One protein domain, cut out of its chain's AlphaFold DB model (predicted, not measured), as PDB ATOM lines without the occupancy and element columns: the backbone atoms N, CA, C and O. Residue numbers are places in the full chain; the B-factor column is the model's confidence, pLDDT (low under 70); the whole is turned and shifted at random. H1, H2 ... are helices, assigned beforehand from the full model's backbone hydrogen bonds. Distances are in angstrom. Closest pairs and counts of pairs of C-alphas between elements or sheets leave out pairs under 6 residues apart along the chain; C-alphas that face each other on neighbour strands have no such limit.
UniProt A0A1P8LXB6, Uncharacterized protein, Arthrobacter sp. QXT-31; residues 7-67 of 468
ATOM      1  N   PHE A   7     -24.410 -13.211  20.912       86.19
ATOM      2  CA  PHE A   7     -22.961 -13.294  21.093       86.19
ATOM      3  C   PHE A   7     -22.354 -11.976  21.598       86.19
ATOM      4  O   PHE A   7     -22.577 -10.908  21.020       86.19
ATOM      5  N   ILE A   8     -21.533 -12.036  22.646       89.25
ATOM      6  CA  ILE A   8     -20.858 -10.879  23.241       89.25
ATOM      7  C   ILE A   8     -19.366 -10.912  22.901       89.25
ATOM      8  O   ILE A   8     -18.536 -11.449  23.635       89.25
ATOM      9  N   ARG A   9     -19.005 -10.217  21.814       86.25
ATOM     10  CA  ARG A   9     -17.623 -10.121  21.295       86.25
ATOM     11  C   ARG A   9     -16.583  -9.705  22.342       86.25
ATOM     12  O   ARG A   9     -15.451 -10.169  22.297       86.25
ATOM     13  N   ALA A  10     -16.940  -8.826  23.279       88.31
ATOM     14  CA  ALA A  10     -16.015  -8.371  24.319       88.31
ATOM     15  C   ALA A  10     -15.655  -9.480  25.323       88.31
ATOM     16  O   ALA A  10     -14.515  -9.549  25.772       88.31
ATOM     17  N   ARG A  11     -16.611 -10.356  25.657       89.44
ATOM     18  CA  ARG A  11     -16.394 -11.503  26.551       89.44
ATOM     19  C   ARG A  11     -15.615 -12.602  25.840       89.44
ATOM     20  O   ARG A  11     -14.680 -13.136  26.417       89.44
ATOM     21  N   TRP A  12     -15.896 -12.813  24.553       87.75
ATOM     22  CA  TRP A  12     -15.110 -13.709  23.704       87.75
ATOM     23  C   TRP A  12     -13.628 -13.327  23.653       87.75
ATOM     24  O   TRP A  12     -12.762 -14.159  23.896       87.75
ATOM     25  N   LYS A  13     -13.320 -12.042  23.431       87.69
ATOM     26  CA  LYS A  13     -11.931 -11.554  23.452       87.69
ATOM     27  C   LYS A  13     -11.239 -11.801  24.795       87.69
ATOM     28  O   LYS A  13     -10.060 -12.125  24.806       87.69
ATOM     29  N   LYS A  14     -11.963 -11.655  25.911       89.88
ATOM     30  CA  LYS A  14     -11.434 -11.949  27.252       89.88
ATOM     31  C   LYS A  14     -11.172 -13.440  27.452       89.88
ATOM     32  O   LYS A  14     -10.127 -13.781  27.985       89.88
ATOM     33  N   PHE A  15     -12.077 -14.300  26.988       89.56
ATOM     34  CA  PHE A  15     -11.881 -15.747  27.009       89.56
ATOM     35  C   PHE A  15     -10.643 -16.150  26.196       89.56
ATOM     36  O   PHE A  15      -9.724 -16.737  26.753       89.56
ATOM     37  N   VAL A  16     -10.541 -15.738  24.926       87.38
ATOM     38  CA  VAL A  16      -9.388 -16.074  24.067       87.38
ATOM     39  C   VAL A  16      -8.067 -15.543  24.643       87.38
ATOM     40  O   VAL A  16      -7.042 -16.214  24.553       87.38
ATOM     41  N   ALA A  17      -8.084 -14.366  25.275       90.31
ATOM     42  CA  ALA A  17      -6.911 -13.806  25.950       90.31
ATOM     43  C   ALA A  17      -6.514 -14.563  27.229       90.31
ATOM     44  O   ALA A  17      -5.368 -14.456  27.653       90.31
ATOM     45  N   SER A  18      -7.437 -15.309  27.842       90.94
ATOM     46  CA  SER A  18      -7.168 -16.112  29.038       90.94
ATOM     47  C   SER A  18      -6.560 -17.485  28.737       90.94
ATOM     48  O   SER A  18      -6.118 -18.143  29.672       90.94
ATOM     49  N   LEU A  19      -6.540 -17.919  27.470       88.94
ATOM     50  CA  LEU A  19      -6.011 -19.220  27.052       88.94
ATOM     51  C   LEU A  19      -4.478 -19.214  26.938       88.94
ATOM     52  O   LEU A  19      -3.899 -18.259  26.405       88.94
ATOM     53  N   SER A  20      -3.833 -20.304  27.361       89.88
ATOM     54  CA  SER A  20      -2.429 -20.591  27.037       89.88
ATOM     55  C   SER A  20      -2.261 -20.913  25.548       89.88
ATOM     56  O   SER A  20      -3.238 -21.140  24.830       89.88
ATOM     57  N   ASP A  21      -1.025 -20.932  25.058       86.19
ATOM     58  CA  ASP A  21      -0.775 -21.206  23.640       86.19
ATOM     59  C   ASP A  21      -1.096 -22.662  23.261       86.19
ATOM     60  O   ASP A  21      -1.689 -22.893  22.207       86.19
ATOM     61  N   ASP A  22      -0.864 -23.616  24.170       84.75
ATOM     62  CA  ASP A  22      -1.291 -25.012  24.004       84.75
ATOM     63  C   ASP A  22      -2.824 -25.135  23.942       84.75
ATOM     64  O   ASP A  22      -3.367 -25.834  23.088       84.75
ATOM     65  N   GLN A  23      -3.546 -24.389  24.791       86.19
ATOM     66  CA  GLN A  23      -5.014 -24.357  24.782       86.19
ATOM     67  C   GLN A  23      -5.564 -23.722  23.499       86.19
ATOM     68  O   GLN A  23      -6.550 -24.206  22.945       86.19
ATOM     69  N   LYS A  24      -4.936 -22.652  22.992       84.94
ATOM     70  CA  LYS A  24      -5.324 -22.029  21.713       84.94
ATOM     71  C   LYS A  24      -5.101 -22.967  20.537       84.94
ATOM     72  O   LYS A  24      -5.901 -22.939  19.608       84.94
ATOM     73  N   HIS A  25      -4.036 -23.767  20.573       84.88
ATOM     74  CA  HIS A  25      -3.768 -24.763  19.545       84.88
ATOM     75  C   HIS A  25      -4.794 -25.900  19.599       84.88
ATOM     76  O   HIS A  25      -5.422 -26.209  18.589       84.88
ATOM     77  N   ALA A  26      -5.062 -26.442  20.789       81.31
ATOM     78  CA  ALA A  26      -6.069 -27.484  20.985       81.31
ATOM     79  C   ALA A  26      -7.500 -27.024  20.628       81.31
ATOM     80  O   ALA A  26      -8.306 -27.819  20.150       81.31
ATOM     81  N   LEU A  27      -7.815 -25.737  20.817       82.00
ATOM     82  CA  LEU A  27      -9.126 -25.139  20.530       82.00
ATOM     83  C   LEU A  27      -9.160 -24.301  19.247       82.00
ATOM     84  O   LEU A  27     -10.090 -23.513  19.063       82.00
ATOM     85  N   GLU A  28      -8.186 -24.447  18.348       82.62
ATOM     86  CA  GLU A  28      -8.016 -23.570  17.181       82.62
ATOM     87  C   GLU A  28      -9.308 -23.426  16.357       82.62
ATOM     88  O   GLU A  28      -9.704 -22.326  15.961       82.62
ATOM     89  N   THR A  29     -10.016 -24.534  16.164       78.88
ATOM     90  CA  THR A  29     -11.285 -24.603  15.432       78.88
ATOM     91  C   THR A  29     -12.403 -23.791  16.098       78.88
ATOM     92  O   THR A  29     -13.173 -23.123  15.407       78.88
ATOM     93  N   LEU A  30     -12.482 -23.785  17.432       79.69
ATOM     94  CA  LEU A  30     -13.433 -22.960  18.187       79.69
ATOM     95  C   LEU A  30     -13.013 -21.485  18.193       79.69
ATOM     96  O   LEU A  30     -13.857 -20.601  18.065       79.69
ATOM     97  N   VAL A  31     -11.710 -21.214  18.323       81.12
ATOM     98  CA  VAL A  31     -11.168 -19.848  18.321       81.12
ATOM     99  C   VAL A  31     -11.473 -19.141  16.993       81.12
ATOM    100  O   VAL A  31     -11.795 -17.951  16.981       81.12
ATOM    101  N   ARG A  32     -11.409 -19.882  15.880       80.62
ATOM    102  CA  ARG A  32     -11.732 -19.395  14.531       80.62
ATOM    103  C   ARG A  32     -13.234 -19.207  14.299       80.62
ATOM    104  O   ARG A  32     -13.607 -18.267  13.601       80.62
ATOM    105  N   ASP A  33     -14.075 -20.064  14.874       79.38
ATOM    106  CA  ASP A  33     -15.527 -20.038  14.671       79.38
ATOM    107  C   ASP A  33     -16.296 -20.402  15.962       79.38
ATOM    108  O   ASP A  33     -16.516 -21.587  16.253       79.38
ATOM    109  N   PRO A  34     -16.704 -19.392  16.761       73.50
ATOM    110  CA  PRO A  34     -17.331 -19.587  18.064       73.50
ATOM    111  C   PRO A  34     -18.843 -19.828  17.952       73.50
ATOM    112  O   PRO A  34     -19.651 -19.065  18.490       73.50
ATOM    113  N   GLY A  35     -19.242 -20.884  17.244       75.31
ATOM    114  CA  GLY A  35     -20.638 -21.311  17.134       75.31
ATOM    115  C   GLY A  35     -21.176 -21.947  18.432       75.31
ATOM    116  O   GLY A  35     -20.423 -22.622  19.136       75.31
ATOM    117  N   PRO A  36     -22.475 -21.783  18.760       66.75
ATOM    118  CA  PRO A  36     -23.067 -22.309  19.996       66.75
ATOM    119  C   PRO A  36     -22.990 -23.844  20.116       66.75
ATOM    120  O   PRO A  36     -22.813 -24.353  21.218       66.75
ATOM    121  N   GLU A  37     -23.027 -24.590  19.009       66.44
ATOM    122  CA  GLU A  37     -22.922 -26.062  19.022       66.44
ATOM    123  C   GLU A  37     -21.549 -26.570  19.488       66.44
ATOM    124  O   GLU A  37     -21.446 -27.579  20.183       66.44
ATOM    125  N   ARG A  38     -20.478 -25.837  19.170       68.19
ATOM    126  CA  ARG A  38     -19.106 -26.199  19.565       68.19
ATOM    127  C   ARG A  38     -18.825 -25.905  21.036       68.19
ATOM    128  O   ARG A  38     -17.962 -26.528  21.642       68.19
ATOM    129  N   MET A  39     -19.580 -24.981  21.621       67.56
ATOM    130  CA  MET A  39     -19.508 -24.654  23.045       67.56
ATOM    131  C   MET A  39     -20.103 -25.780  23.899       67.56
ATOM    132  O   MET A  39     -19.544 -26.124  24.938       67.56
ATOM    133  N   ILE A  40     -21.184 -26.414  23.421       64.00
ATOM    134  CA  ILE A  40     -21.804 -27.580  24.074       64.00
ATOM    135  C   ILE A  40     -20.794 -28.734  24.184       64.00
ATOM    136  O   ILE A  40     -20.680 -29.351  25.241       64.00
ATOM    137  N   GLN A  41     -19.990 -28.971  23.143       62.12
ATOM    138  CA  GLN A  41     -18.947 -30.006  23.156       62.12
ATOM    139  C   GLN A  41     -17.898 -29.796  24.263       62.12
ATOM    140  O   GLN A  41     -17.454 -30.774  24.861       62.12
ATOM    141  N   LEU A  42     -17.544 -28.548  24.594       64.81
ATOM    142  CA  LEU A  42     -16.599 -28.256  25.681       64.81
ATOM    143  C   LEU A  42     -17.187 -28.481  27.074       64.81
ATOM    144  O   LEU A  42     -16.486 -28.976  27.950       64.81
ATOM    145  N   SER A  43     -18.477 -28.193  27.268       62.56
ATOM    146  CA  SER A  43     -19.164 -28.488  28.534       62.56
ATOM    147  C   SER A  43     -19.250 -29.996  28.829       62.56
ATOM    148  O   SER A  43     -19.208 -30.417  29.981       62.56
ATOM    149  N   ILE A  44     -19.302 -30.833  27.784       60.19
ATOM    150  CA  ILE A  44     -19.304 -32.301  27.903       60.19
ATOM    151  C   ILE A  44     -17.911 -32.835  28.277       60.19
ATOM    152  O   ILE A  44     -17.812 -33.809  29.026       60.19
ATOM    153  N   LEU A  45     -16.838 -32.208  27.780       61.69
ATOM    154  CA  LEU A  45     -15.454 -32.582  28.101       61.69
ATOM    155  C   LEU A  45     -15.107 -32.308  29.574       61.69
ATOM    156  O   LEU A  45     -14.484 -33.162  30.201       61.69
ATOM    157  N   GLN A  46     -15.627 -31.216  30.152       62.44
ATOM    158  CA  GLN A  46     -15.540 -30.921  31.593       62.44
ATOM    159  C   GLN A  46     -16.063 -32.081  32.461       62.44
ATOM    160  O   GLN A  46     -15.526 -32.392  33.520       62.44
ATOM    161  N   TYR A  47     -17.109 -32.771  31.999       57.62
ATOM    162  CA  TYR A  47     -17.748 -33.855  32.749       57.62
ATOM    163  C   TYR A  47     -16.986 -35.191  32.672       57.62
ATOM    164  O   TYR A  47     -17.243 -36.095  33.466       57.62
ATOM    165  N   ARG A  48     -16.066 -35.346  31.709       57.91
ATOM    166  CA  ARG A  48     -15.309 -36.590  31.464       57.91
ATOM    167  C   ARG A  48     -13.924 -36.618  32.119       57.91
ATOM    168  O   ARG A  48     -13.275 -37.657  32.063       57.91
ATOM    169  N   GLY A  49     -13.503 -35.533  32.774       56.97
ATOM    170  CA  GLY A  49     -12.250 -35.466  33.538       56.97
ATOM    171  C   GLY A  49     -10.992 -35.143  32.722       56.97
ATOM    172  O   GLY A  49      -9.905 -35.124  33.293       56.97
ATOM    173  N   ASP A  50     -11.130 -34.845  31.428       62.59
ATOM    174  CA  ASP A  50     -10.047 -34.346  30.568       62.59
ATOM    175  C   ASP A  50     -10.130 -32.811  30.483       62.59
ATOM    176  O   ASP A  50     -10.522 -32.231  29.465       62.59
ATOM    177  N   ASP A  51      -9.832 -32.141  31.599       68.00
ATOM    178  CA  ASP A  51     -10.038 -30.697  31.737       68.00
ATOM    179  C   ASP A  51      -8.990 -29.879  30.975       68.00
ATOM    180  O   ASP A  51      -7.880 -29.611  31.435       68.00
ATOM    181  N   LEU A  52      -9.384 -29.436  29.782       75.19
ATOM    182  CA  LEU A  52      -8.572 -28.573  28.932       75.19
ATOM    183  C   LEU A  52      -8.598 -27.098  29.376       75.19
ATOM    184  O   LEU A  52      -7.738 -26.323  28.960       75.19
ATOM    185  N   LEU A  53      -9.578 -26.688  30.192       81.31
ATOM    186  CA  LEU A  53      -9.812 -25.311  30.643       81.31
ATOM    187  C   LEU A  53      -9.976 -25.250  32.167       81.31
ATOM    188  O   LEU A  53     -10.407 -26.209  32.795       81.31
ATOM    189  N   THR A  54      -9.664 -24.103  32.771       85.56
ATOM    190  CA  THR A  54      -9.924 -23.849  34.198       85.56
ATOM    191  C   THR A  54     -11.377 -23.435  34.445       85.56
ATOM    192  O   THR A  54     -12.035 -22.906  33.549       85.56
ATOM    193  N   ASP A  55     -11.867 -23.566  35.682       82.69
ATOM    194  CA  ASP A  55     -13.218 -23.119  36.075       82.69
ATOM    195  C   ASP A  55     -13.512 -21.658  35.694       82.69
ATOM    196  O   ASP A  55     -14.616 -21.319  35.269       82.69
ATOM    197  N   GLU A  56     -12.521 -20.770  35.820       84.94
ATOM    198  CA  GLU A  56     -12.674 -19.363  35.437       84.94
ATOM    199  C   GLU A  56     -12.712 -19.174  33.913       84.94
ATOM    200  O   GLU A  56     -13.456 -18.326  33.412       84.94
ATOM    201  N   GLN A  57     -11.973 -19.990  33.155       87.06
ATOM    202  CA  GLN A  57     -12.061 -20.021  31.693       87.06
ATOM    203  C   GLN A  57     -13.427 -20.559  31.234       87.06
ATOM    204  O   GLN A  57     -14.019 -19.965  30.333       87.06
ATOM    205  N   TYR A  58     -13.977 -21.591  31.885       84.62
ATOM    206  CA  TYR A  58     -15.336 -22.087  31.621       84.62
ATOM    207  C   TYR A  58     -16.407 -21.034  31.935       84.62
ATOM    208  O   TYR A  58     -17.270 -20.771  31.101       84.62
ATOM    209  N   LYS A  59     -16.315 -20.326  33.069       84.12
ATOM    210  CA  LYS A  59     -17.234 -19.209  33.378       84.12
ATOM    211  C   LYS A  59     -17.152 -18.089  32.342       84.12
ATOM    212  O   LYS A  59     -18.175 -17.513  31.958       84.12
ATOM    213  N   LEU A  60     -15.942 -17.745  31.892       85.94
ATOM    214  CA  LEU A  60     -15.746 -16.755  30.832       85.94
ATOM    215  C   LEU A  60     -16.382 -17.222  29.525       85.94
ATOM    216  O   LEU A  60     -17.068 -16.415  28.895       85.94
ATOM    217  N   LEU A  61     -16.195 -18.492  29.165       83.88
ATOM    218  CA  LEU A  61     -16.761 -19.139  27.987       83.88
ATOM    219  C   LEU A  61     -18.298 -19.122  28.010       83.88
ATOM    220  O   LEU A  61     -18.912 -18.582  27.090       83.88
ATOM    221  N   ASP A  62     -18.923 -19.577  29.096       80.81
ATOM    222  CA  ASP A  62     -20.384 -19.561  29.277       80.81
ATOM    223  C   ASP A  62     -20.967 -18.149  29.187       80.81
ATOM    224  O   ASP A  62     -22.054 -17.927  28.651       80.81
ATOM    225  N   SER A  63     -20.217 -17.145  29.649       85.38
ATOM    226  CA  SER A  63     -20.661 -15.754  29.608       85.38
ATOM    227  C   SER A  63     -20.687 -15.146  28.196       85.38
ATOM    228  O   SER A  63     -21.264 -14.065  28.014       85.38
ATOM    229  N   VAL A  64     -20.053 -15.782  27.202       87.69
ATOM    230  CA  VAL A  64     -19.923 -15.268  25.827       87.69
ATOM    231  C   VAL A  64     -21.280 -15.159  25.138       87.69
ATOM    232  O   VAL A  64     -21.511 -14.194  24.405       87.69
ATOM    233  N   TYR A  65     -22.187 -16.094  25.405       82.44
ATOM    234  CA  TYR A  65     -23.548 -16.059  24.895       82.44
ATOM    235  C   TYR A  65     -24.520 -15.615  25.986       82.44
ATOM    236  O   TYR A  65     -24.484 -16.075  27.120       82.44
ATOM    237  N   VAL A  66     -25.425 -14.705  25.632       82.38
ATOM    238  CA  VAL A  66     -26.620 -14.439  26.434       82.38
ATOM    239  C   VAL A  66     -27.791 -15.068  25.713       82.38
ATOM    240  O   VAL A  66     -28.248 -14.566  24.683       82.38
ATOM    241  N   TYR A  67     -28.249 -16.180  26.267       76.25
ATOM    242  CA  TYR A  67     -29.473 -16.831  25.845       76.25
ATOM    243  C   TYR A  67     -30.669 -16.004  26.336       76.25
ATOM    244  O   TYR A  67     -30.602 -15.399  27.415       76.25
TER     245      TYR A  67
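This is residues 7 to 67 of the 468 residues of an uncharacterized protein of Arthrobacter sp. QXT-31 (UniProt A0A1P8LXB6). Five short helices follow one another round a loose ring, closed where the last, H5, packs on the first, H1. H5 lies between H1 and H4, its line nearly along theirs but running opposite ways to both, while the shorter H2 and H3 make the other side, leading from H1 round to H4. The printed part has 61 residues with five named helices, in the order H1, H2, H3, H4, H5, and no named strand; the class is all helix. The whole is compact, with a radius of gyration of the C-alphas of 10.7 A, and its rounded outline spans 28 by 25 by 20 A.

Start at Phe 7 and find C-alpha 9 at (-17.623, -10.121, 21.295), where H1 begins; it covers residues 9 to 18 and is 14.3 A from first to last C-alpha. Next come H2, residues 21 to 26, and H3, residues 28 to 32. Find C-alpha 36 at (-23.067, -22.309, 19.996): here begins H4, residues 36 to 46, the longest helix at 16.3 A. H5, residues 55 to 62, is 10.5 A long and ends at C-alpha 62 at (-20.384, -19.561, 29.277).

Look first at H1 and H5, which touch; their closest C-alphas, of Phe 15 and Leu 60, are 5.5 A apart. They run opposite ways at a shallow tilt of 25 degrees. H1 and H2 are close but not clearly touching, with the C-alphas of Val 16 and Lys 24 closest at 7.6 A. Their lines stand at a steep tilt of 69 degrees, only just short of about perpendicular, and they run opposite ways. The C-alpha of Val 31 in H3 is 7.1 A from that of Val 16 and 7.1 A from that of Lys 24, the closest pairs of H3 with H1 and with H2; H3 is close to both but not clearly touching. H3 and H4 are close but not clearly touching, closest at the C-alphas of Leu 30 and Arg 38, 6.7 A. H4 and H5 are close but not clearly touching too, closest at the C-alphas of Met 39 and Leu 61, 7.9 A, and run opposite ways at a shallow tilt of 20 degrees. H1 and H4 are apart, as are H2 and H4, H2 and H5, and H3 and H5. In H1, H2, H3 and H5 every O i to N i+4 pair is within hydrogen-bond range; in H4, 5 of 7 are.

The two C-alphas farthest apart, of Asp 22 and Tyr 67, are 29.4 A apart, while those of Phe 7 and Tyr 67, the first and last printed, are 8.8 A apart. The printed part has no cut. The links H1 to H2, H2 to H3 and H3 to H4 are tight; H4 to H5, with 8 residues between, is short, and no link is long. The mean pLDDT of the printed part is 78.7, and residues 36 to 51 are under 70.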